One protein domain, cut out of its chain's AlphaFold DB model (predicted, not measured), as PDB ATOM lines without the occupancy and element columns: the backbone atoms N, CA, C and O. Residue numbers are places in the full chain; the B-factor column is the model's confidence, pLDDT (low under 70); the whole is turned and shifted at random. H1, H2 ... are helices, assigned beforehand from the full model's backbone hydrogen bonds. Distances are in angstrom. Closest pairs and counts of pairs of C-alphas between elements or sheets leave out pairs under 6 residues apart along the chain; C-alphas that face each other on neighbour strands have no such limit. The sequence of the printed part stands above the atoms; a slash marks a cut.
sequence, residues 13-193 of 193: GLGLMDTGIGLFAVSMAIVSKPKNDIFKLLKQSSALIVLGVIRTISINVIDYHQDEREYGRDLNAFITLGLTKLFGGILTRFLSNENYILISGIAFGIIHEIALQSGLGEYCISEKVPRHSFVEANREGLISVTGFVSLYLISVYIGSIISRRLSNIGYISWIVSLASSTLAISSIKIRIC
ATOM      1  N   GLY A  13     -48.248  30.126  11.238       47.88
ATOM      2  CA  GLY A  13     -47.651  29.138  12.138       47.88
ATOM      3  C   GLY A  13     -46.984  28.010  11.354       47.88
ATOM      4  O   GLY A  13     -47.686  27.198  10.764       47.88
ATOM      5  N   LEU A  14     -45.648  27.925  11.371       48.19
ATOM      6  CA  LEU A  14     -44.906  26.748  10.897       48.19
ATOM      7  C   LEU A  14     -45.386  25.504  11.660       48.19
ATOM      8  O   LEU A  14     -45.035  25.298  12.824       48.19
ATOM      9  N   GLY A  15     -46.209  24.676  11.019       58.16
ATOM     10  CA  GLY A  15     -46.672  23.429  11.600       58.16
ATOM     11  C   GLY A  15     -45.546  22.395  11.670       58.16
ATOM     12  O   GLY A  15     -44.695  22.292  10.781       58.16
ATOM     13  N   LEU A  16     -45.586  21.542  12.699       57.50
ATOM     14  CA  LEU A  16     -44.766  20.322  12.757       57.50
ATOM     15  C   LEU A  16     -45.003  19.435  11.518       57.50
ATOM     16  O   LEU A  16     -44.087  18.770  11.038       57.50
ATOM     17  N   MET A  17     -46.221  19.484  10.970       66.56
ATOM     18  CA  MET A  17     -46.602  18.811   9.731       66.56
ATOM     19  C   MET A  17     -45.835  19.356   8.514       66.56
ATOM     20  O   MET A  17     -45.244  18.571   7.775       66.56
ATOM     21  N   ASP A  18     -45.770  20.679   8.346       71.50
ATOM     22  CA  ASP A  18     -45.108  21.320   7.198       71.50
ATOM     23  C   ASP A  18     -43.592  21.127   7.248       71.50
ATOM     24  O   ASP A  18     -42.952  20.793   6.247       71.50
ATOM     25  N   THR A  19     -43.024  21.227   8.453       73.00
ATOM     26  CA  THR A  19     -41.604  20.941   8.691       73.00
ATOM     27  C   THR A  19     -41.275  19.478   8.381       73.00
ATOM     28  O   THR A  19     -40.246  19.188   7.769       73.00
ATOM     29  N   GLY A  20     -42.162  18.543   8.744       79.31
ATOM     30  CA  GLY A  20     -42.000  17.119   8.449       79.31
ATOM     31  C   GLY A  20     -42.001  16.814   6.948       79.31
ATOM     32  O   GLY A  20     -41.150  16.059   6.473       79.31
ATOM     33  N   ILE A  21     -42.902  17.441   6.187       82.38
ATOM     34  CA  ILE A  21     -42.974  17.297   4.723       82.38
ATOM     35  C   ILE A  21     -41.706  17.861   4.069       82.38
ATOM     36  O   ILE A  21     -41.103  17.197   3.221       82.38
ATOM     37  N   GLY A  22     -41.251  19.041   4.503       84.31
ATOM     38  CA  GLY A  22     -39.999  19.640   4.035       84.31
ATOM     39  C   GLY A  22     -38.782  18.760   4.322       84.31
ATOM     40  O   GLY A  22     -37.983  18.502   3.423       84.31
ATOM     41  N   LEU A  23     -38.671  18.214   5.537       85.00
ATOM     42  CA  LEU A  23     -37.573  17.316   5.903       85.00
ATOM     43  C   LEU A  23     -37.592  16.021   5.082       85.00
ATOM     44  O   LEU A  23     -36.540  15.543   4.652       85.00
ATOM     45  N   PHE A  24     -38.777  15.467   4.820       86.44
ATOM     46  CA  PHE A  24     -38.915  14.305   3.946       86.44
ATOM     47  C   PHE A  24     -38.460  14.624   2.516       86.44
ATOM     48  O   PHE A  24     -37.726  13.833   1.916       86.44
ATOM     49  N   ALA A  25     -38.819  15.805   1.996       88.38
ATOM     50  CA  ALA A  25     -38.383  16.264   0.680       88.38
ATOM     51  C   ALA A  25     -36.853  16.403   0.585       88.38
ATOM     52  O   ALA A  25     -36.240  15.964  -0.392       88.38
ATOM     53  N   VAL A  26     -36.230  16.955   1.625       89.25
ATOM     54  CA  VAL A  26     -34.770  17.079   1.747       89.25
ATOM     55  C   VAL A  26     -34.113  15.696   1.814       89.25
ATOM     56  O   VAL A  26     -33.160  15.425   1.084       89.25
ATOM     57  N   SER A  27     -34.646  14.782   2.629       88.56
ATOM     58  CA  SER A  27     -34.110  13.424   2.782       88.56
ATOM     59  C   SER A  27     -34.129  12.648   1.460       88.56
ATOM     60  O   SER A  27     -33.108  12.089   1.046       88.56
ATOM     61  N   MET A  28     -35.256  12.674   0.737       88.31
ATOM     62  CA  MET A  28     -35.352  12.005  -0.566       88.31
ATOM     63  C   MET A  28     -34.419  12.627  -1.616       88.31
ATOM     64  O   MET A  28     -33.906  11.901  -2.469       88.31
ATOM     65  N   ALA A  29     -34.182  13.941  -1.549       88.50
ATOM     66  CA  ALA A  29     -33.287  14.663  -2.446       88.50
ATOM     67  C   ALA A  29     -31.812  14.329  -2.188       88.50
ATOM     68  O   ALA A  29     -31.077  14.054  -3.133       88.50
ATOM     69  N   ILE A  30     -31.394  14.260  -0.919       87.69
ATOM     70  CA  ILE A  30     -30.023  13.893  -0.523       87.69
ATOM     71  C   ILE A  30     -29.657  12.490  -1.026       87.69
ATOM     72  O   ILE A  30     -28.537  12.256  -1.482       87.69
ATOM     73  N   VAL A  31     -30.602  11.548  -0.956       84.00
ATOM     74  CA  VAL A  31     -30.401  10.159  -1.408       84.00
ATOM     75  C   VAL A  31     -30.516  10.032  -2.935       84.00
ATOM     76  O   VAL A  31     -30.051   9.047  -3.524       84.00
ATOM     77  N   SER A  32     -31.114  11.019  -3.605       77.81
ATOM     78  CA  SER A  32     -31.290  11.012  -5.052       77.81
ATOM     79  C   SER A  32     -29.952  11.213  -5.759       77.81
ATOM     80  O   SER A  32     -29.402  12.308  -5.820       77.81
ATOM     81  N   LYS A  33     -29.438  10.142  -6.366       69.81
ATOM     82  CA  LYS A  33     -28.280  10.226  -7.259       69.81
ATOM     83  C   LYS A  33     -28.741  10.730  -8.631       69.81
ATOM     84  O   LYS A  33     -29.740  10.202  -9.127       69.81
ATOM     85  N   PRO A  34     -28.019  11.662  -9.280       62.78
ATOM     86  CA  PRO A  34     -28.283  12.030 -10.666       62.78
ATOM     87  C   PRO A  34     -27.984  10.809 -11.545       62.78
ATOM     88  O   PRO A  34     -26.841  10.521 -11.888       62.78
ATOM     89  N   LYS A  35     -29.014  10.009 -11.826       59.66
ATOM     90  CA  LYS A  35     -28.942   8.849 -12.716       59.66
ATOM     91  C   LYS A  35     -29.857   9.088 -13.903       59.66
ATOM     92  O   LYS A  35     -30.964   9.592 -13.746       59.66
ATOM     93  N   ASN A  36     -29.400   8.674 -15.080       60.59
ATOM     94  CA  ASN A  36     -30.082   8.898 -16.356       60.59
ATOM     95  C   ASN A  36     -31.398   8.105 -16.516       60.59
ATOM     96  O   ASN A  36     -32.084   8.279 -17.522       60.59
ATOM     97  N   ASP A  37     -31.770   7.262 -15.545       78.31
ATOM     98  CA  ASP A  37     -32.931   6.370 -15.625       78.31
ATOM     99  C   ASP A  37     -34.252   7.093 -15.316       78.31
ATOM    100  O   ASP A  37     -34.776   7.052 -14.197       78.31
ATOM    101  N   ILE A  38     -34.835   7.698 -16.351       78.31
ATOM    102  CA  ILE A  38     -36.144   8.374 -16.301       78.31
ATOM    103  C   ILE A  38     -37.241   7.421 -15.804       78.31
ATOM    104  O   ILE A  38     -38.066   7.807 -14.981       78.31
ATOM    105  N   PHE A  39     -37.212   6.150 -16.220       81.75
ATOM    106  CA  PHE A  39     -38.180   5.144 -15.772       81.75
ATOM    107  C   PHE A  39     -38.163   4.935 -14.258       81.75
ATOM    108  O   PHE A  39     -39.212   4.750 -13.644       81.75
ATOM    109  N   LYS A  40     -36.986   4.993 -13.627       81.88
ATOM    110  CA  LYS A  40     -36.871   4.824 -12.177       81.88
ATOM    111  C   LYS A  40     -37.396   6.050 -11.436       81.88
ATOM    112  O   LYS A  40     -38.075   5.896 -10.423       81.88
ATOM    113  N   LEU A  41     -37.123   7.243 -11.959       82.75
ATOM    114  CA  LEU A  41     -37.653   8.502 -11.438       82.75
ATOM    115  C   LEU A  41     -39.182   8.534 -11.547       82.75
ATOM    116  O   LEU A  41     -39.854   8.756 -10.540       82.75
ATOM    117  N   LEU A  42     -39.730   8.209 -12.723       83.00
ATOM    118  CA  LEU A  42     -41.171   8.117 -12.959       83.00
ATOM    119  C   LEU A  42     -41.826   7.059 -12.071       83.00
ATOM    120  O   LEU A  42     -42.852   7.339 -11.462       83.00
ATOM    121  N   LYS A  43     -41.229   5.870 -11.914       85.44
ATOM    122  CA  LYS A  43     -41.754   4.825 -11.020       85.44
ATOM    123  C   LYS A  43     -41.797   5.282  -9.559       85.44
ATOM    124  O   LYS A  43     -42.759   5.014  -8.851       85.44
ATOM    125  N   GLN A  44     -40.761   5.979  -9.094       82.56
ATOM    126  CA  GLN A  44     -40.714   6.467  -7.714       82.56
ATOM    127  C   GLN A  44     -41.660   7.648  -7.471       82.56
ATOM    128  O   GLN A  44     -42.263   7.721  -6.405       82.56
ATOM    129  N   SER A  45     -41.778   8.567  -8.431       83.81
ATOM    130  CA  SER A  45     -42.712   9.697  -8.345       83.81
ATOM    131  C   SER A  45     -44.164   9.220  -8.451       83.81
ATOM    132  O   SER A  45     -44.986   9.580  -7.611       83.81
ATOM    133  N   SER A  46     -44.470   8.322  -9.393       83.69
ATOM    134  CA  SER A  46     -45.817   7.751  -9.544       83.69
ATOM    135  C   SER A  46     -46.271   6.980  -8.306       83.69
ATOM    136  O   SER A  46     -47.423   7.122  -7.919       83.69
ATOM    137  N   ALA A  47     -45.384   6.245  -7.625       86.88
ATOM    138  CA  ALA A  47     -45.731   5.573  -6.370       86.88
ATOM    139  C   ALA A  47     -46.204   6.557  -5.279       86.88
ATOM    140  O   ALA A  47     -47.181   6.279  -4.585       86.88
ATOM    141  N   LEU A  48     -45.550   7.717  -5.154       84.06
ATOM    142  CA  LEU A  48     -45.940   8.773  -4.207       84.06
ATOM    143  C   LEU A  48     -47.276   9.418  -4.592       84.06
ATOM    144  O   LEU A  48     -48.121   9.645  -3.729       84.06
ATOM    145  N   ILE A  49     -47.480   9.669  -5.888       83.81
ATOM    146  CA  ILE A  49     -48.728  10.243  -6.403       83.81
ATOM    147  C   ILE A  49     -49.895   9.278  -6.168       83.81
ATOM    148  O   ILE A  49     -50.924   9.691  -5.641       83.81
ATOM    149  N   VAL A  50     -49.724   7.990  -6.481       86.94
ATOM    150  CA  VAL A  50     -50.746   6.954  -6.258       86.94
ATOM    151  C   VAL A  50     -51.104   6.851  -4.777       86.94
ATOM    152  O   VAL A  50     -52.284   6.840  -4.436       86.94
ATOM    153  N   LEU A  51     -50.108   6.850  -3.886       84.69
ATOM    154  CA  LEU A  51     -50.345   6.855  -2.441       84.69
ATOM    155  C   LEU A  51     -51.149   8.093  -1.999       84.69
ATOM    156  O   LEU A  51     -52.059   7.985  -1.179       84.69
ATOM    157  N   GLY A  52     -50.840   9.262  -2.569       81.31
ATOM    158  CA  GLY A  52     -51.564  10.506  -2.316       81.31
ATOM    159  C   GLY A  52     -53.025  10.465  -2.765       81.31
ATOM    160  O   GLY A  52     -53.890  10.920  -2.021       81.31
ATOM    161  N   VAL A  53     -53.300   9.873  -3.931       82.19
ATOM    162  CA  VAL A  53     -54.662   9.689  -4.462       82.19
ATOM    163  C   VAL A  53     -55.460   8.711  -3.604       82.19
ATOM    164  O   VAL A  53     -56.596   9.007  -3.245       82.19
ATOM    165  N   ILE A  54     -54.859   7.579  -3.216       84.00
ATOM    166  CA  ILE A  54     -55.499   6.604  -2.318       84.00
ATOM    167  C   ILE A  54     -55.897   7.284  -1.009       84.00
ATOM    168  O   ILE A  54     -57.023   7.114  -0.556       84.00
ATOM    169  N   ARG A  55     -55.010   8.105  -0.431       81.06
ATOM    170  CA  ARG A  55     -55.323   8.879   0.775       81.06
ATOM    171  C   ARG A  55     -56.538   9.792   0.572       81.06
ATOM    172  O   ARG A  55     -57.411   9.787   1.434       81.06
ATOM    173  N   THR A  56     -56.599  10.556  -0.523       74.44
ATOM    174  CA  THR A  56     -57.737  11.453  -0.804       74.44
ATOM    175  C   THR A  56     -59.045  10.670  -0.893       74.44
ATOM    176  O   THR A  56     -60.033  11.046  -0.271       74.44
ATOM    177  N   ILE A  57     -59.036   9.542  -1.609       79.06
ATOM    178  CA  ILE A  57     -60.217   8.684  -1.757       79.06
ATOM    179  C   ILE A  57     -60.645   8.126  -0.396       79.06
ATOM    180  O   ILE A  57     -61.820   8.206  -0.056       79.06
ATOM    181  N   SER A  58     -59.710   7.614   0.409       77.06
ATOM    182  CA  SER A  58     -60.017   7.070   1.736       77.06
ATOM    183  C   SER A  58     -60.646   8.108   2.666       77.06
ATOM    184  O   SER A  58     -61.586   7.783   3.382       77.06
ATOM    185  N   ILE A  59     -60.156   9.351   2.655       71.75
ATOM    186  CA  ILE A  59     -60.701  10.428   3.496       71.75
ATOM    187  C   ILE A  59     -62.116  10.803   3.043       71.75
ATOM    188  O   ILE A  59     -63.005  10.903   3.886       71.75
ATOM    189  N   ASN A  60     -62.342  10.909   1.730       70.50
ATOM    190  CA  ASN A  60     -63.671  11.175   1.173       70.50
ATOM    191  C   ASN A  60     -64.672  10.050   1.487       70.50
ATOM    192  O   ASN A  60     -65.843  10.322   1.716       70.50
ATOM    193  N   VAL A  61     -64.227   8.790   1.525       72.81
ATOM    194  CA  VAL A  61     -65.081   7.635   1.868       72.81
ATOM    195  C   VAL A  61     -65.424   7.587   3.363       72.81
ATOM    196  O   VAL A  61     -66.482   7.087   3.728       72.81
ATOM    197  N   ILE A  62     -64.541   8.094   4.229       69.94
ATOM    198  CA  ILE A  62     -64.723   8.103   5.692       69.94
ATOM    199  C   ILE A  62     -65.519   9.343   6.161       69.94
ATOM    200  O   ILE A  62     -65.875   9.429   7.334       69.94
ATOM    201  N   ASP A  63     -65.835  10.277   5.254       56.09
ATOM    202  CA  ASP A  63     -66.602  11.513   5.507       56.09
ATOM    203  C   ASP A  63     -66.022  12.374   6.655       56.09
ATOM    204  O   ASP A  63     -66.706  13.108   7.378       56.09
ATOM    205  N   TYR A  64     -64.703  12.265   6.852       52.22
ATOM    206  CA  TYR A  64     -63.996  13.037   7.860       52.22
ATOM    207  C   TYR A  64     -63.703  14.427   7.296       52.22
ATOM    208  O   TYR A  64     -62.850  14.584   6.422       52.22
ATOM    209  N   HIS A  65     -64.401  15.437   7.814       44.31
ATOM    210  CA  HIS A  65     -64.202  16.839   7.454       44.31
ATOM    211  C   HIS A  65     -62.838  17.306   7.978       44.31
ATOM    212  O   HIS A  65     -62.698  17.735   9.126       44.31
ATOM    213  N   GLN A  66     -61.801  17.151   7.160       48.44
ATOM    214  CA  GLN A  66     -60.474  17.672   7.453       48.44
ATOM    215  C   GLN A  66     -60.426  19.148   7.037       48.44
ATOM    216  O   GLN A  66     -60.983  19.504   6.004       48.44
ATOM    217  N   ASP A  67     -59.802  20.001   7.859       49.66
ATOM    218  CA  ASP A  67     -59.690  21.450   7.637       49.66
ATOM    219  C   ASP A  67     -59.229  21.742   6.193       49.66
ATOM    220  O   ASP A  67     -58.063  21.557   5.843       49.66
ATOM    221  N   GLU A  68     -60.153  22.200   5.342       48.84
ATOM    222  CA  GLU A  68     -59.977  22.427   3.893       48.84
ATOM    223  C   GLU A  68     -59.006  23.583   3.558       48.84
ATOM    224  O   GLU A  68     -58.963  24.080   2.432       48.84
ATOM    225  N   ARG A  69     -58.266  24.072   4.557       46.34
ATOM    226  CA  ARG A  69     -57.521  25.337   4.543       46.34
ATOM    227  C   ARG A  69     -56.000  25.183   4.572       46.34
ATOM    228  O   ARG A  69     -55.324  26.199   4.654       46.34
ATOM    229  N   GLU A  70     -55.459  23.959   4.562       49.41
ATOM    230  CA  GLU A  70     -53.995  23.766   4.609       49.41
ATOM    231  C   GLU A  70     -53.326  23.537   3.245       49.41
ATOM    232  O   GLU A  70     -52.194  23.975   3.076       49.41
ATOM    233  N   TYR A  71     -53.960  22.858   2.277       50.94
ATOM    234  CA  TYR A  71     -53.325  22.586   0.966       50.94
ATOM    235  C   TYR A  71     -54.273  22.641  -0.254       50.94
ATOM    236  O   TYR A  71     -53.824  22.478  -1.394       50.94
ATOM    237  N   GLY A  72     -55.562  22.932  -0.042       52.34
ATOM    238  CA  GLY A  72     -56.613  22.901  -1.065       52.34
ATOM    239  C   GLY A  72     -57.491  21.645  -1.008       52.34
ATOM    240  O   GLY A  72     -57.215  20.704  -0.268       52.34
ATOM    241  N   ARG A  73     -58.578  21.650  -1.789       54.22
ATOM    242  CA  ARG A  73     -59.656  20.639  -1.735       54.22
ATOM    243  C   ARG A  73     -59.191  19.225  -2.123       54.22
ATOM    244  O   ARG A  73     -59.654  18.259  -1.531       54.22
ATOM    245  N   ASP A  74     -58.280  19.111  -3.093       60.28
ATOM    246  CA  ASP A  74     -57.904  17.820  -3.699       60.28
ATOM    247  C   ASP A  74     -56.397  17.508  -3.610       60.28
ATOM    248  O   ASP A  74     -55.972  16.362  -3.805       60.28
ATOM    249  N   LEU A  75     -55.565  18.519  -3.330       64.81
ATOM    250  CA  LEU A  75     -54.108  18.410  -3.360       64.81
ATOM    251  C   LEU A  75     -53.537  18.093  -1.972       64.81
ATOM    252  O   LEU A  75     -53.538  18.905  -1.057       64.81
ATOM    253  N   ASN A  76     -52.993  16.883  -1.841       76.12
ATOM    254  CA  ASN A  76     -52.351  16.400  -0.621       76.12
ATOM    255  C   ASN A  76     -50.831  16.629  -0.628       76.12
ATOM    256  O   ASN A  76     -50.190  16.595  -1.680       76.12
ATOM    257  N   ALA A  77     -50.226  16.677   0.564       73.88
ATOM    258  CA  ALA A  77     -48.770  16.728   0.755       73.88
ATOM    259  C   ALA A  77     -47.989  15.616   0.017       73.88
ATOM    260  O   ALA A  77     -46.857  15.798  -0.419       73.88
ATOM    261  N   PHE A  78     -48.587  14.435  -0.157       79.88
ATOM    262  CA  PHE A  78     -47.958  13.348  -0.917       79.88
ATOM    263  C   PHE A  78     -47.901  13.637  -2.421       79.88
ATOM    264  O   PHE A  78     -46.927  13.279  -3.085       79.88
ATOM    265  N   ILE A  79     -48.927  14.307  -2.951       81.75
ATOM    266  CA  ILE A  79     -48.995  14.700  -4.360       81.75
ATOM    267  C   ILE A  79     -47.985  15.819  -4.620       81.75
ATOM    268  O   ILE A  79     -47.233  15.731  -5.592       81.75
ATOM    269  N   THR A  80     -47.890  16.813  -3.727       84.31
ATOM    270  CA  THR A  80     -46.878  17.877  -3.840       84.31
ATOM    271  C   THR A  80     -45.462  17.305  -3.809       84.31
ATOM    272  O   THR A  80     -44.681  17.605  -4.706       84.31
ATOM    273  N   LEU A  81     -45.146  16.383  -2.889       84.38
ATOM    274  CA  LEU A  81     -43.851  15.684  -2.851       84.38
ATOM    275  C   LEU A  81     -43.559  14.888  -4.132       84.38
ATOM    276  O   LEU A  81     -42.432  14.903  -4.637       84.38
ATOM    277  N   GLY A  82     -44.569  14.195  -4.664       85.69
ATOM    278  CA  GLY A  82     -44.467  13.459  -5.922       85.69
ATOM    279  C   GLY A  82     -44.119  14.371  -7.099       85.69
ATOM    280  O   GLY A  82     -43.202  14.049  -7.863       85.69
ATOM    281  N   LEU A  83     -44.791  15.524  -7.198       87.25
ATOM    282  CA  LEU A  83     -44.534  16.555  -8.208       87.25
ATOM    283  C   LEU A  83     -43.163  17.206  -8.022       87.25
ATOM    284  O   LEU A  83     -42.406  17.299  -8.986       87.25
ATOM    285  N   THR A  84     -42.793  17.584  -6.798       88.81
ATOM    286  CA  THR A  84     -41.466  18.128  -6.486       88.81
ATOM    287  C   THR A  84     -40.363  17.175  -6.928       88.81
ATOM    288  O   THR A  84     -39.403  17.605  -7.564       88.81
ATOM    289  N   LYS A  85     -40.501  15.874  -6.649       87.62
ATOM    290  CA  LYS A  85     -39.524  14.867  -7.078       87.62
ATOM    291  C   LYS A  85     -39.463  14.728  -8.600       87.62
ATOM    292  O   LYS A  85     -38.379  14.535  -9.151       87.62
ATOM    293  N   LEU A  86     -40.610  14.834  -9.273       88.75
ATOM    294  CA  LEU A  86     -40.707  14.789 -10.731       88.75
ATOM    295  C   LEU A  86     -39.969  15.988 -11.348       88.75
ATOM    296  O   LEU A  86     -38.996  15.800 -12.080       88.75
ATOM    297  N   PHE A  87     -40.369  17.211 -10.997       89.56
ATOM    298  CA  PHE A  87     -39.781  18.442 -11.527       89.56
ATOM    299  C   PHE A  87     -38.319  18.619 -11.117       89.56
ATOM    300  O   PHE A  87     -37.471  18.878 -11.968       89.56
ATOM    301  N   GLY A  88     -37.994  18.420  -9.839       87.31
ATOM    302  CA  GLY A  88     -36.630  18.540  -9.327       87.31
ATOM    303  C   GLY A  88     -35.678  17.526  -9.960       87.31
ATOM    304  O   GLY A  88     -34.543  17.868 -10.297       87.31
ATOM    305  N   GLY A  89     -36.137  16.293 -10.192       87.44
ATOM    306  CA  GLY A  89     -35.343  15.277 -10.876       87.44
ATOM    307  C   GLY A  89     -35.160  15.553 -12.375       87.44
ATOM    308  O   GLY A  89     -34.059  15.358 -12.889       87.44
ATOM    309  N   ILE A  90     -36.185  16.074 -13.063       87.81
ATOM    310  CA  ILE A  90     -36.063  16.545 -14.455       87.81
ATOM    311  C   ILE A  90     -35.070  17.713 -14.548       87.81
ATOM    312  O   ILE A  90     -34.175  17.688 -15.389       87.81
ATOM    313  N   LEU A  91     -35.170  18.709 -13.665       87.56
ATOM    314  CA  LEU A  91     -34.254  19.855 -13.643       87.56
ATOM    315  C   LEU A  91     -32.811  19.416 -13.377       87.56
ATOM    316  O   LEU A  91     -31.913  19.770 -14.131       87.56
ATOM    317  N   THR A  92     -32.592  18.561 -12.377       86.81
ATOM    318  CA  THR A  92     -31.264  17.987 -12.090       86.81
ATOM    319  C   THR A  92     -30.697  17.215 -13.289       86.81
ATOM    320  O   THR A  92     -29.488  17.171 -13.483       86.81
ATOM    321  N   ARG A  93     -31.550  16.603 -14.121       83.69
ATOM    322  CA  ARG A  93     -31.128  15.922 -15.354       83.69
ATOM    323  C   ARG A  93     -30.685  16.916 -16.428       83.69
ATOM    324  O   ARG A  93     -29.666  16.676 -17.073       83.69
ATOM    325  N   PHE A  94     -31.457  17.984 -16.637       83.88
ATOM    326  CA  PHE A  94     -31.127  19.037 -17.602       83.88
ATOM    327  C   PHE A  94     -29.840  19.768 -17.210       83.88
ATOM    328  O   PHE A  94     -28.985  20.032 -18.056       83.88
ATOM    329  N   LEU A  95     -29.666  20.041 -15.919       82.44
ATOM    330  CA  LEU A  95     -28.483  20.686 -15.378       82.44
ATOM    331  C   LEU A  95     -27.429  19.624 -15.043       82.44
ATOM    332  O   LEU A  95     -27.316  19.170 -13.913       82.44
ATOM    333  N   SER A  96     -26.624  19.240 -16.034       74.12
ATOM    334  CA  SER A  96     -25.581  18.209 -15.858       74.12
ATOM    335  C   SER A  96     -24.448  18.615 -14.899       74.12
ATOM    336  O   SER A  96     -23.698  17.761 -14.435       74.12
ATOM    337  N   ASN A  97     -24.319  19.907 -14.588       84.12
ATOM    338  CA  ASN A  97     -23.244  20.456 -13.769       84.12
ATOM    339  C   ASN A  97     -23.725  20.777 -12.342       84.12
ATOM    340  O   ASN A  97     -24.678  21.536 -12.162       84.12
ATOM    341  N   GLU A  98     -22.994  20.301 -11.329       82.62
ATOM    342  CA  GLU A  98     -23.336  20.476  -9.904       82.62
ATOM    343  C   GLU A  98     -23.495  21.947  -9.485       82.62
ATOM    344  O   GLU A  98     -24.428  22.290  -8.760       82.62
ATOM    345  N   ASN A  99     -22.628  22.832  -9.985       86.12
ATOM    346  CA  ASN A  99     -22.678  24.259  -9.652       86.12
ATOM    347  C   ASN A  99     -23.951  24.926 -10.188       86.12
ATOM    348  O   ASN A  99     -24.552  25.756  -9.508       86.12
ATOM    349  N   TYR A 100     -24.396  24.542 -11.387       88.06
ATOM    350  CA  TYR A 100     -25.615  25.097 -11.973       88.06
ATOM    351  C   TYR A 100     -26.861  24.588 -11.241       88.06
ATOM    352  O   TYR A 100     -27.815  25.348 -11.093       88.06
ATOM    353  N   ILE A 101     -26.845  23.352 -10.721       88.38
ATOM    354  CA  ILE A 101     -27.931  22.823  -9.877       88.38
ATOM    355  C   ILE A 101     -28.108  23.704  -8.633       88.38
ATOM    356  O   ILE A 101     -29.224  24.156  -8.373       88.38
ATOM    357  N   LEU A 102     -27.023  24.022  -7.917       90.88
ATOM    358  CA  LEU A 102     -27.077  24.912  -6.750       90.88
ATOM    359  C   LEU A 102     -27.614  26.302  -7.124       90.88
ATOM    360  O   LEU A 102     -28.540  26.792  -6.480       90.88
ATOM    361  N   ILE A 103     -27.054  26.919  -8.174       92.50
ATOM    362  CA  ILE A 103     -27.457  28.260  -8.627       92.50
ATOM    363  C   ILE A 103     -28.944  28.273  -8.988       92.50
ATOM    364  O   ILE A 103     -29.661  29.179  -8.577       92.50
ATOM    365  N   SER A 104     -29.422  27.250  -9.702       90.25
ATOM    366  CA  SER A 104     -30.837  27.135 -10.055       90.25
ATOM    367  C   SER A 104     -31.724  26.989  -8.817       90.25
ATOM    368  O   SER A 104     -32.729  27.682  -8.720       90.25
ATOM    369  N   GLY A 105     -31.329  26.170  -7.835       90.75
ATOM    370  CA  GLY A 105     -32.074  26.010  -6.586       90.75
ATOM    371  C   GLY A 105     -32.212  27.326  -5.823       90.75
ATOM    372  O   GLY A 105     -33.319  27.689  -5.428       90.75
ATOM    373  N   ILE A 106     -31.118  28.079  -5.688       93.06
ATOM    374  CA  ILE A 106     -31.119  29.401  -5.046       93.06
ATOM    375  C   ILE A 106     -31.974  30.391  -5.848       93.06
ATOM    376  O   ILE A 106     -32.801  31.084  -5.264       93.06
ATOM    377  N   ALA A 107     -31.832  30.424  -7.177       92.69
ATOM    378  CA  ALA A 107     -32.616  31.303  -8.040       92.69
ATOM    379  C   ALA A 107     -34.122  31.030  -7.915       92.69
ATOM    380  O   ALA A 107     -34.889  31.965  -7.703       92.69
ATOM    381  N   PHE A 108     -34.548  29.762  -7.961       91.44
ATOM    382  CA  PHE A 108     -35.948  29.385  -7.743       91.44
ATOM    383  C   PHE A 108     -36.449  29.799  -6.354       91.44
ATOM    384  O   PHE A 108     -37.583  30.251  -6.241       91.44
ATOM    385  N   GLY A 109     -35.613  29.686  -5.319       90.69
ATOM    386  CA  GLY A 109     -35.968  30.093  -3.957       90.69
ATOM    387  C   GLY A 109     -36.159  31.603  -3.831       90.69
ATOM    388  O   GLY A 109     -37.165  32.051  -3.294       90.69
ATOM    389  N   ILE A 110     -35.241  32.389  -4.398       92.19
ATOM    390  CA  ILE A 110     -35.331  33.855  -4.409       92.19
ATOM    391  C   ILE A 110     -36.550  34.313  -5.213       92.19
ATOM    392  O   ILE A 110     -37.308  35.156  -4.746       92.19
ATOM    393  N   ILE A 111     -36.768  33.744  -6.402       90.50
ATOM    394  CA  ILE A 111     -37.936  34.066  -7.234       90.50
ATOM    395  C   ILE A 111     -39.229  33.740  -6.481       90.50
ATOM    396  O   ILE A 111     -40.169  34.529  -6.521       90.50
ATOM    397  N   HIS A 112     -39.272  32.607  -5.778       89.44
ATOM    398  CA  HIS A 112     -40.428  32.215  -4.978       89.44
ATOM    399  C   HIS A 112     -40.687  33.188  -3.819       89.44
ATOM    400  O   HIS A 112     -41.825  33.613  -3.641       89.44
ATOM    401  N   GLU A 113     -39.649  33.592  -3.087       89.06
ATOM    402  CA  GLU A 113     -39.768  34.554  -1.984       89.06
ATOM    403  C   GLU A 113     -40.225  35.932  -2.486       89.06
ATOM    404  O   GLU A 113     -41.163  36.515  -1.945       89.06
ATOM    405  N   ILE A 114     -39.635  36.425  -3.582       88.62
ATOM    406  CA  ILE A 114     -40.049  37.686  -4.214       88.62
ATOM    407  C   ILE A 114     -41.507  37.597  -4.672       88.62
ATOM    408  O   ILE A 114     -42.274  38.538  -4.466       88.62
ATOM    409  N   ALA A 115     -41.908  36.477  -5.275       85.81
ATOM    410  CA  ALA A 115     -43.285  36.254  -5.695       85.81
ATOM    411  C   ALA A 115     -44.241  36.306  -4.493       85.81
ATOM    412  O   ALA A 115     -45.252  37.009  -4.554       85.81
ATOM    413  N   LEU A 116     -43.899  35.641  -3.383       83.56
ATOM    414  CA  LEU A 116     -44.682  35.683  -2.144       83.56
ATOM    415  C   LEU A 116     -44.846  37.114  -1.621       83.56
ATOM    416  O   LEU A 116     -45.972  37.525  -1.332       83.56
ATOM    417  N   GLN A 117     -43.750  37.872  -1.563       84.69
ATOM    418  CA  GLN A 117     -43.731  39.261  -1.090       84.69
ATOM    419  C   GLN A 117     -44.446  40.233  -2.039       84.69
ATOM    420  O   GLN A 117     -44.971  41.249  -1.592       84.69
ATOM    421  N   SER A 118     -44.538  39.905  -3.329       81.00
ATOM    422  CA  SER A 118     -45.235  40.710  -4.347       81.00
ATOM    423  C   SER A 118     -46.764  40.558  -4.312       81.00
ATOM    424  O   SER A 118     -47.450  41.039  -5.212       81.00
ATOM    425  N   GLY A 119     -47.307  39.872  -3.302       75.62
ATOM    426  CA  GLY A 119     -48.746  39.686  -3.111       75.62
ATOM    427  C   GLY A 119     -49.262  38.283  -3.435       75.62
ATOM    428  O   GLY A 119     -50.447  38.032  -3.217       75.62
ATOM    429  N   LEU A 120     -48.416  37.332  -3.880       71.88
ATOM    430  CA  LEU A 120     -48.860  35.929  -3.985       71.88
ATOM    431  C   LEU A 120     -49.198  35.340  -2.611       71.88
ATOM    432  O   LEU A 120     -50.107  34.520  -2.527       71.88
ATOM    433  N   GLY A 121     -48.508  35.757  -1.544       71.75
ATOM    434  CA  GLY A 121     -48.825  35.309  -0.186       71.75
ATOM    435  C   GLY A 121     -50.241  35.715   0.236       71.75
ATOM    436  O   GLY A 121     -51.019  34.885   0.705       71.75
ATOM    437  N   GLU A 122     -50.613  36.970  -0.021       69.88
ATOM    438  CA  GLU A 122     -51.969  37.465   0.246       69.88
ATOM    439  C   GLU A 122     -53.009  36.806  -0.668       69.88
ATOM    440  O   GLU A 122     -54.104  36.478  -0.218       69.88
ATOM    441  N   TYR A 123     -52.661  36.543  -1.931       71.44
ATOM    442  CA  TYR A 123     -53.526  35.840  -2.881       71.44
ATOM    443  C   TYR A 123     -53.814  34.385  -2.478       71.44
ATOM    444  O   TYR A 123     -54.930  33.912  -2.691       71.44
ATOM    445  N   CYS A 124     -52.846  33.687  -1.875       67.31
ATOM    446  CA  CYS A 124     -53.038  32.335  -1.348       67.31
ATOM    447  C   CYS A 124     -54.017  32.309  -0.171       67.31
ATOM    448  O   CYS A 124     -54.894  31.457  -0.129       67.31
ATOM    449  N   ILE A 125     -53.875  33.248   0.768       65.62
ATOM    450  CA  ILE A 125     -54.616  33.243   2.042       65.62
ATOM    451  C   ILE A 125     -55.999  33.908   1.903       65.62
ATOM    452  O   ILE A 125     -56.896  33.683   2.718       65.62
ATOM    453  N   SER A 126     -56.201  34.743   0.880       60.50
ATOM    454  CA  SER A 126     -57.431  35.518   0.716       60.50
ATOM    455  C   SER A 126     -58.645  34.642   0.383       60.50
ATOM    456  O   SER A 126     -58.807  34.146  -0.731       60.50
ATOM    457  N   GLU A 127     -59.583  34.555   1.330       58.81
ATOM    458  CA  GLU A 127     -60.915  33.948   1.145       58.81
ATOM    459  C   GLU A 127     -61.797  34.681   0.121       58.81
ATOM    460  O   GLU A 127     -62.848  34.171  -0.267       58.81
ATOM    461  N   LYS A 128     -61.410  35.888  -0.312       53.53
ATOM    462  CA  LYS A 128     -62.235  36.745  -1.179       53.53
ATOM    463  C   LYS A 128     -62.201  36.344  -2.652       53.53
ATOM    464  O   LYS A 128     -63.019  36.842  -3.423       53.53
ATOM    465  N   VAL A 129     -61.267  35.485  -3.064       60.78
ATOM    466  CA  VAL A 129     -61.182  35.039  -4.459       60.78
ATOM    467  C   VAL A 129     -62.040  33.785  -4.636       60.78
ATOM    468  O   VAL A 129     -61.773  32.774  -3.982       60.78
ATOM    469  N   PRO A 130     -63.050  33.802  -5.518       56.47
ATOM    470  CA  PRO A 130     -63.932  32.661  -5.674       56.47
ATOM    471  C   PRO A 130     -63.165  31.452  -6.236       56.47
ATOM    472  O   PRO A 130     -62.371  31.566  -7.171       56.47
ATOM    473  N   ARG A 131     -63.382  30.281  -5.627       61.59
ATOM    474  CA  ARG A 131     -62.730  29.003  -5.964       61.59
ATOM    475  C   ARG A 131     -63.560  28.245  -7.010       61.59
ATOM    476  O   ARG A 131     -64.131  27.202  -6.700       61.59
ATOM    477  N   HIS A 132     -63.694  28.792  -8.221       58.19
ATOM    478  CA  HIS A 132     -64.531  28.180  -9.266       58.19
ATOM    479  C   HIS A 132     -63.797  27.114 -10.089       58.19
ATOM    480  O   HIS A 132     -64.435  26.164 -10.539       58.19
ATOM    481  N   SER A 133     -62.474  27.227 -10.260       65.19
ATOM    482  CA  SER A 133     -61.689  26.292 -11.085       65.19
ATOM    483  C   SER A 133     -60.803  25.353 -10.250       65.19
ATOM    484  O   SER A 133     -60.354  25.710  -9.165       65.19
ATOM    485  N   PHE A 134     -60.465  24.168 -10.775       63.94
ATOM    486  CA  PHE A 134     -59.602  23.183 -10.088       63.94
ATOM    487  C   PHE A 134     -58.219  23.743  -9.706       63.94
ATOM    488  O   PHE A 134     -57.703  23.474  -8.623       63.94
ATOM    489  N   VAL A 135     -57.626  24.566 -10.576       64.56
ATOM    490  CA  VAL A 135     -56.357  25.262 -10.296       64.56
ATOM    491  C   VAL A 135     -56.534  26.271  -9.167       64.56
ATOM    492  O   VAL A 135     -55.642  26.448  -8.348       64.56
ATOM    493  N   GLU A 136     -57.706  26.901  -9.098       66.88
ATOM    494  CA  GLU A 136     -58.026  27.938  -8.126       66.88
ATOM    495  C   GLU A 136     -58.307  27.384  -6.730       66.88
ATOM    496  O   GLU A 136     -57.978  28.015  -5.728       66.88
ATOM    497  N   ALA A 137     -58.862  26.175  -6.672       65.75
ATOM    498  CA  ALA A 137     -59.082  25.426  -5.443       65.75
ATOM    499  C   ALA A 137     -57.784  24.864  -4.830       65.75
ATOM    500  O   ALA A 137     -57.765  24.560  -3.640       65.75
ATOM    501  N   ASN A 138     -56.715  24.736  -5.625       72.44
ATOM    502  CA  ASN A 138     -55.448  24.117  -5.226       72.44
ATOM    503  C   ASN A 138     -54.236  25.071  -5.344       72.44
ATOM    504  O   ASN A 138     -53.090  24.625  -5.436       72.44
ATOM    505  N   ARG A 139     -54.483  26.390  -5.372       72.69
ATOM    506  CA  ARG A 139     -53.451  27.432  -5.572       72.69
ATOM    507  C   ARG A 139     -52.327  27.341  -4.550       72.69
ATOM    508  O   ARG A 139     -51.164  27.411  -4.931       72.69
ATOM    509  N   GLU A 140     -52.686  27.146  -3.286       72.00
ATOM    510  CA  GLU A 140     -51.746  27.026  -2.168       72.00
ATOM    511  C   GLU A 140     -50.750  25.889  -2.430       72.00
ATOM    512  O   GLU A 140     -49.548  26.129  -2.535       72.00
ATOM    513  N   GLY A 141     -51.255  24.675  -2.682       71.00
ATOM    514  CA  GLY A 141     -50.424  23.513  -2.984       71.00
ATOM    515  C   GLY A 141     -49.522  23.707  -4.206       71.00
ATOM    516  O   GLY A 141     -48.344  23.355  -4.153       71.00
ATOM    517  N   LEU A 142     -50.030  24.298  -5.295       76.12
ATOM    518  CA  LEU A 142     -49.249  24.536  -6.518       76.12
ATOM    519  C   LEU A 142     -48.128  25.562  -6.319       76.12
ATOM    520  O   LEU A 142     -47.010  25.355  -6.796       76.12
ATOM    521  N   ILE A 143     -48.407  26.648  -5.601       82.25
ATOM    522  CA  ILE A 143     -47.415  27.684  -5.310       82.25
ATOM    523  C   ILE A 143     -46.321  27.108  -4.399       82.25
ATOM    524  O   ILE A 143     -45.135  27.325  -4.667       82.25
ATOM    525  N   SER A 144     -46.685  26.276  -3.417       81.81
ATOM    526  CA  SER A 144     -45.727  25.588  -2.542       81.81
ATOM    527  C   SER A 144     -44.806  24.609  -3.279       81.81
ATOM    528  O   SER A 144     -43.646  24.471  -2.885       81.81
ATOM    529  N   VAL A 145     -45.254  23.949  -4.362       85.56
ATOM    530  CA  VAL A 145     -44.390  23.031  -5.146       85.56
ATOM    531  C   VAL A 145     -43.131  23.748  -5.634       85.56
ATOM    532  O   VAL A 145     -42.051  23.162  -5.582       85.56
ATOM    533  N   THR A 146     -43.239  25.014  -6.048       87.75
ATOM    534  CA  THR A 146     -42.091  25.810  -6.514       87.75
ATOM    535  C   THR A 146     -41.039  25.986  -5.415       87.75
ATOM    536  O   THR A 146     -39.851  25.750  -5.655       87.75
ATOM    537  N   GLY A 147     -41.464  26.313  -4.191       87.75
ATOM    538  CA  GLY A 147     -40.572  26.399  -3.031       87.75
ATOM    539  C   GLY A 147     -39.932  25.048  -2.687       87.75
ATOM    540  O   GLY A 147     -38.720  24.958  -2.478       87.75
ATOM    541  N   PHE A 148     -40.706  23.959  -2.729       88.88
ATOM    542  CA  PHE A 148     -40.171  22.612  -2.506       88.88
ATOM    543  C   PHE A 148     -39.172  22.174  -3.586       88.88
ATOM    544  O   PHE A 148     -38.213  21.473  -3.270       88.88
ATOM    545  N   VAL A 149     -39.350  22.587  -4.846       90.56
ATOM    546  CA  VAL A 149     -38.385  22.313  -5.926       90.56
ATOM    547  C   VAL A 149     -37.058  23.029  -5.664       90.56
ATOM    548  O   VAL A 149     -36.005  22.413  -5.831       90.56
ATOM    549  N   SER A 150     -37.086  24.277  -5.186       92.62
ATOM    550  CA  SER A 150     -35.874  24.993  -4.757       92.62
ATOM    551  C   SER A 150     -35.128  24.225  -3.657       92.62
ATOM    552  O   SER A 150     -33.944  23.908  -3.816       92.62
ATOM    553  N   LEU A 151     -35.838  23.837  -2.591       91.19
ATOM    554  CA  LEU A 151     -35.267  23.056  -1.489       91.19
ATOM    555  C   LEU A 151     -34.716  21.707  -1.961       91.19
ATOM    556  O   LEU A 151     -33.640  21.289  -1.524       91.19
ATOM    557  N   TYR A 152     -35.420  21.039  -2.876       91.62
ATOM    558  CA  TYR A 152     -34.988  19.775  -3.459       91.62
ATOM    559  C   TYR A 152     -33.648  19.927  -4.191       91.62
ATOM    560  O   TYR A 152     -32.726  19.159  -3.931       91.62
ATOM    561  N   LEU A 153     -33.499  20.932  -5.059       90.94
ATOM    562  CA  LEU A 153     -32.270  21.156  -5.834       90.94
ATOM    563  C   LEU A 153     -31.062  21.458  -4.937       90.94
ATOM    564  O   LEU A 153     -29.991  20.875  -5.121       90.94
ATOM    565  N   ILE A 154     -31.247  22.309  -3.923       92.00
ATOM    566  CA  ILE A 154     -30.207  22.605  -2.925       92.00
ATOM    567  C   ILE A 154     -29.814  21.323  -2.176       92.00
ATOM    568  O   ILE A 154     -28.629  21.038  -1.984       92.00
ATOM    569  N   SER A 155     -30.796  20.503  -1.807       92.69
ATOM    570  CA  SER A 155     -30.573  19.249  -1.081       92.69
ATOM    571  C   SER A 155     -29.865  18.184  -1.920       92.69
ATOM    572  O   SER A 155     -29.027  17.458  -1.387       92.69
ATOM    573  N   VAL A 156     -30.132  18.110  -3.229       90.50
ATOM    574  CA  VAL A 156     -29.387  17.237  -4.156       90.50
ATOM    575  C   VAL A 156     -27.908  17.631  -4.192       90.50
ATOM    576  O   VAL A 156     -27.037  16.761  -4.115       90.50
ATOM    577  N   TYR A 157     -27.607  18.931  -4.254       90.81
ATOM    578  CA  TYR A 157     -26.226  19.423  -4.219       90.81
ATOM    579  C   TYR A 157     -25.533  19.088  -2.888       90.81
ATOM    580  O   TYR A 157     -24.423  18.553  -2.872       90.81
ATOM    581  N   ILE A 158     -26.210  19.322  -1.759       90.31
ATOM    582  CA  ILE A 158     -25.700  18.936  -0.434       90.31
ATOM    583  C   ILE A 158     -25.451  17.420  -0.379       90.31
ATOM    584  O   ILE A 158     -24.397  16.981   0.085       90.31
ATOM    585  N   GLY A 159     -26.374  16.617  -0.912       89.25
ATOM    586  CA  GLY A 159     -26.242  15.165  -0.999       89.25
ATOM    587  C   GLY A 159     -25.026  14.713  -1.808       89.25
ATOM    588  O   GLY A 159     -24.335  13.780  -1.392       89.25
ATOM    589  N   SER A 160     -24.687  15.400  -2.904       86.75
ATOM    590  CA  SER A 160     -23.486  15.079  -3.688       86.75
ATOM    591  C   SER A 160     -22.193  15.389  -2.923       86.75
ATOM    592  O   SER A 160     -21.227  14.622  -2.994       86.75
ATOM    593  N   ILE A 161     -22.159  16.471  -2.136       87.50
ATOM    594  CA  ILE A 161     -21.026  16.792  -1.251       87.50
ATOM    595  C   ILE A 161     -20.891  15.734  -0.154       87.50
ATOM    596  O   ILE A 161     -19.795  15.203   0.053       87.50
ATOM    597  N   ILE A 162     -21.992  15.409   0.530       87.50
ATOM    598  CA  ILE A 162     -22.000  14.417   1.611       87.50
ATOM    599  C   ILE A 162     -21.554  13.058   1.071       87.50
ATOM    600  O   ILE A 162     -20.657  12.445   1.644       87.50
ATOM    601  N   SER A 163     -22.107  12.611  -0.061       85.50
ATOM    602  CA  SER A 163     -21.750  11.323  -0.661       85.50
ATOM    603  C   SER A 163     -20.270  11.251  -1.051       85.50
ATOM    604  O   SER A 163     -19.657  10.198  -0.871       85.50
ATOM    605  N   ARG A 164     -19.675  12.345  -1.554       81.75
ATOM    606  CA  ARG A 164     -18.229  12.411  -1.844       81.75
ATOM    607  C   ARG A 164     -17.394  12.304  -0.570       81.75
ATOM    608  O   ARG A 164     -16.457  11.511  -0.518       81.75
ATOM    609  N   ARG A 165     -17.755  13.050   0.480       82.12
ATOM    610  CA  ARG A 165     -17.044  13.003   1.770       82.12
ATOM    611  C   ARG A 165     -17.142  11.633   2.439       82.12
ATOM    612  O   ARG A 165     -16.135  11.131   2.927       82.12
ATOM    613  N   LEU A 166     -18.321  11.012   2.421       81.12
ATOM    614  CA  LEU A 166     -18.535   9.697   3.025       81.12
ATOM    615  C   LEU A 166     -17.770   8.593   2.273       81.12
ATOM    616  O   LEU A 166     -17.210   7.700   2.901       81.12
ATOM    617  N   SER A 167     -17.668   8.687   0.942       75.88
ATOM    618  CA  SER A 167     -16.831   7.774   0.151       75.88
ATOM    619  C   SER A 167     -15.350   7.875   0.537       75.88
ATOM    620  O   SER A 167     -14.677   6.854   0.677       75.88
ATOM    621  N   ASN A 168     -14.849   9.094   0.756       77.19
ATOM    622  CA  ASN A 168     -13.465   9.312   1.174       77.19
ATOM    623  C   ASN A 168     -13.202   8.763   2.584       77.19
ATOM    624  O   ASN A 168     -12.141   8.194   2.821       77.19
ATOM    625  N   ILE A 169     -14.169   8.874   3.506       79.94
ATOM    626  CA  ILE A 169     -14.012   8.355   4.873       79.94
ATOM    627  C   ILE A 169     -13.925   6.827   4.896       79.94
ATOM    628  O   ILE A 169     -13.093   6.275   5.612       79.94
ATOM    629  N   GLY A 170     -14.730   6.146   4.071       77.00
ATOM    630  CA  GLY A 170     -14.667   4.692   3.926       77.00
ATOM    631  C   GLY A 170     -13.315   4.240   3.377       77.00
ATOM    632  O   GLY A 170     -12.706   3.325   3.925       77.00
ATOM    633  N   TYR A 171     -12.802   4.932   2.355       77.00
ATOM    634  CA  TYR A 171     -11.492   4.645   1.766       77.00
ATOM    635  C   TYR A 171     -10.337   4.860   2.760       77.00
ATOM    636  O   TYR A 171      -9.475   3.992   2.904       77.00
ATOM    637  N   ILE A 172     -10.350   5.973   3.501       76.50
ATOM    638  CA  ILE A 172      -9.345   6.273   4.533       76.50
ATOM    639  C   ILE A 172      -9.402   5.235   5.661       76.50
ATOM    640  O   ILE A 172      -8.361   4.725   6.068       76.50
ATOM    641  N   SER A 173     -10.598   4.874   6.135       78.50
ATOM    642  CA  SER A 173     -10.767   3.854   7.178       78.50
ATOM    643  C   SER A 173     -10.234   2.487   6.737       78.50
ATOM    644  O   SER A 173      -9.561   1.809   7.515       78.50
ATOM    645  N   TRP A 174     -10.459   2.115   5.474       82.00
ATOM    646  CA  TRP A 174      -9.963   0.864   4.905       82.00
ATOM    647  C   TRP A 174      -8.431   0.844   4.793       82.00
ATOM    648  O   TRP A 174      -7.801  -0.132   5.198       82.00
ATOM    649  N   ILE A 175      -7.813   1.942   4.336       82.94
ATOM    650  CA  ILE A 175      -6.345   2.086   4.282       82.94
ATOM    651  C   ILE A 175      -5.724   2.013   5.677       82.94
ATOM    652  O   ILE A 175      -4.737   1.306   5.869       82.94
ATOM    653  N   VAL A 176      -6.295   2.726   6.653       85.06
ATOM    654  CA  VAL A 176      -5.792   2.723   8.034       85.06
ATOM    655  C   VAL A 176      -5.884   1.317   8.627       85.06
ATOM    656  O   VAL A 176      -4.908   0.845   9.200       85.06
ATOM    657  N   SER A 177      -6.996   0.608   8.420       83.94
ATOM    658  CA  SER A 177      -7.154  -0.781   8.875       83.94
ATOM    659  C   SER A 177      -6.106  -1.722   8.261       83.94
ATOM    660  O   SER A 177      -5.523  -2.555   8.965       83.94
ATOM    661  N   LEU A 178      -5.801  -1.550   6.972       86.69
ATOM    662  CA  LEU A 178      -4.793  -2.347   6.273       86.69
ATOM    663  C   LEU A 178      -3.370  -2.046   6.783       86.69
ATOM    664  O   LEU A 178      -2.599  -2.970   7.035       86.69
ATOM    665  N   ALA A 179      -3.047  -0.769   7.014       84.00
ATOM    666  CA  ALA A 179      -1.761  -0.331   7.564       84.00
ATOM    667  C   ALA A 179      -1.553  -0.769   9.027       84.00
ATOM    668  O   ALA A 179      -0.462  -1.193   9.404       84.00
ATOM    669  N   SER A 180      -2.598  -0.728   9.860       84.56
ATOM    670  CA  SER A 180      -2.536  -1.256  11.229       84.56
ATOM    671  C   SER A 180      -2.285  -2.767  11.243       84.56
ATOM    672  O   SER A 180      -1.524  -3.259  12.077       84.56
ATOM    673  N   SER A 181      -2.866  -3.501  10.290       85.38
ATOM    674  CA  SER A 181      -2.695  -4.954  10.178       85.38
ATOM    675  C   SER A 181      -1.271  -5.345   9.759       85.38
ATOM    676  O   SER A 181      -0.697  -6.279  10.317       85.38
ATOM    677  N   THR A 182      -0.647  -4.614   8.828       84.94
ATOM    678  CA  THR A 182       0.740  -4.889   8.402       84.94
ATOM    679  C   THR A 182       1.768  -4.552   9.485       84.94
ATOM    680  O   THR A 182       2.732  -5.300   9.655       84.94
ATOM    681  N   LEU A 183       1.542  -3.492  10.267       83.12
ATOM    682  CA  LEU A 183       2.364  -3.150  11.437       83.12
ATOM    683  C   LEU A 183       2.240  -4.190  12.567       83.12
ATOM    684  O   LEU A 183       3.226  -4.521  13.230       83.12
ATOM    685  N   ALA A 184       1.050  -4.762  12.772       83.50
ATOM    686  CA  ALA A 184       0.861  -5.863  13.718       83.50
ATOM    687  C   ALA A 184       1.635  -7.127  13.290       83.50
ATOM    688  O   ALA A 184       2.280  -7.779  14.108       83.50
ATOM    689  N   ILE A 185       1.646  -7.442  11.992       81.69
ATOM    690  CA  ILE A 185       2.397  -8.589  11.455       81.69
ATOM    691  C   ILE A 185       3.916  -8.358  11.552       81.69
ATOM    692  O   ILE A 185       4.653  -9.278  11.916       81.69
ATOM    693  N   SER A 186       4.404  -7.144  11.264       75.75
ATOM    694  CA  SER A 186       5.841  -6.843  11.353       75.75
ATOM    695  C   SER A 186       6.355  -6.879  12.797       75.75
ATOM    696  O   SER A 186       7.426  -7.430  13.047       75.75
ATOM    697  N   SER A 187       5.573  -6.380  13.758       74.69
ATOM    698  CA  SER A 187       5.924  -6.405  15.186       74.69
ATOM    699  C   SER A 187       5.957  -7.818  15.781       74.69
ATOM    700  O   SER A 187       6.825  -8.107  16.605       74.69
ATOM    701  N   ILE A 188       5.091  -8.728  15.324       73.12
ATOM    702  CA  ILE A 188       5.155 -10.156  15.684       73.12
ATOM    703  C   ILE A 188       6.438 -10.798  15.151       73.12
ATOM    704  O   ILE A 188       7.106 -11.527  15.880       73.12
ATOM    705  N   LYS A 189       6.822 -10.497  13.906       65.94
ATOM    706  CA  LYS A 189       8.023 -11.072  13.284       65.94
ATOM    707  C   LYS A 189       9.318 -10.623  13.974       65.94
ATOM    708  O   LYS A 189      10.230 -11.428  14.109       65.94
ATOM    709  N   ILE A 190       9.376  -9.378  14.455       65.00
ATOM    710  CA  ILE A 190      10.522  -8.834  15.211       65.00
ATOM    711  C   ILE A 190      10.662  -9.489  16.591       65.00
ATOM    712  O   ILE A 190      11.771  -9.620  17.083       65.00
ATOM    713  N   ARG A 191       9.563  -9.922  17.220       58.41
ATOM    714  CA  ARG A 191       9.586 -10.540  18.557       58.41
ATOM    715  C   ARG A 191      10.007 -12.021  18.544       58.41
ATOM    716  O   ARG A 191      10.227 -12.589  19.607       58.41
ATOM    717  N   ILE A 192      10.055 -12.651  17.369       60.69
ATOM    718  CA  ILE A 192      10.396 -14.075  17.188       60.69
ATOM    719  C   ILE A 192      11.876 -14.261  16.778       60.69
ATOM    720  O   ILE A 192      12.398 -15.367  16.904       60.69
ATOM    721  N   CYS A 193      12.551 -13.198  16.318       52.53
ATOM    722  CA  CYS A 193      14.007 -13.148  16.122       52.53
ATOM    723  C   CYS A 193      14.711 -12.657  17.388       52.53
ATOM    724  O   CYS A 193      15.837 -13.142  17.628       52.53
TER     725      CYS A 193
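This is residues 13 to 193 of the 193 residues of an uncharacterized protein of Megaselia scalaris (UniProt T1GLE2). A compact helical body has one long arm: H6 starts between H4 on one side and H1 and H3 on the other, with H2 packed on H3, and its residues 164 to 192 stick out. The printed part has 181 residues with six named helices, H1 to H6, all helix, only just loose, close to extended: radius of gyration of the C-alphas 23.4 A, spans 93 by 39 by 35 A.

H2, residues 38 to 62, and H3, residues 77 to 94, form a hairpin; their closest C-alphas, Gly 52 and Phe 78, are 4.8 A apart. H6, residues 139 to 192, touches H4, residues 98 to 125, with residues 139 to 157 alone, the closest C-alphas being Gly 105 and Ser 150, 4.3 A. Every O i to N i+4 pair is within hydrogen-bond range in H3, 48 of 50 in H6.

H1, residues 16 to 31, begins at (-44.766, 20.322, 12.757). H5 is residues 134 to 137. H6 spans 79.5 A, ending at (10.396, -14.075, 17.188).

The printed part has no cut. The H2 to H3 link is long; pLDDT is under 70 at residues 62 to 75, among others.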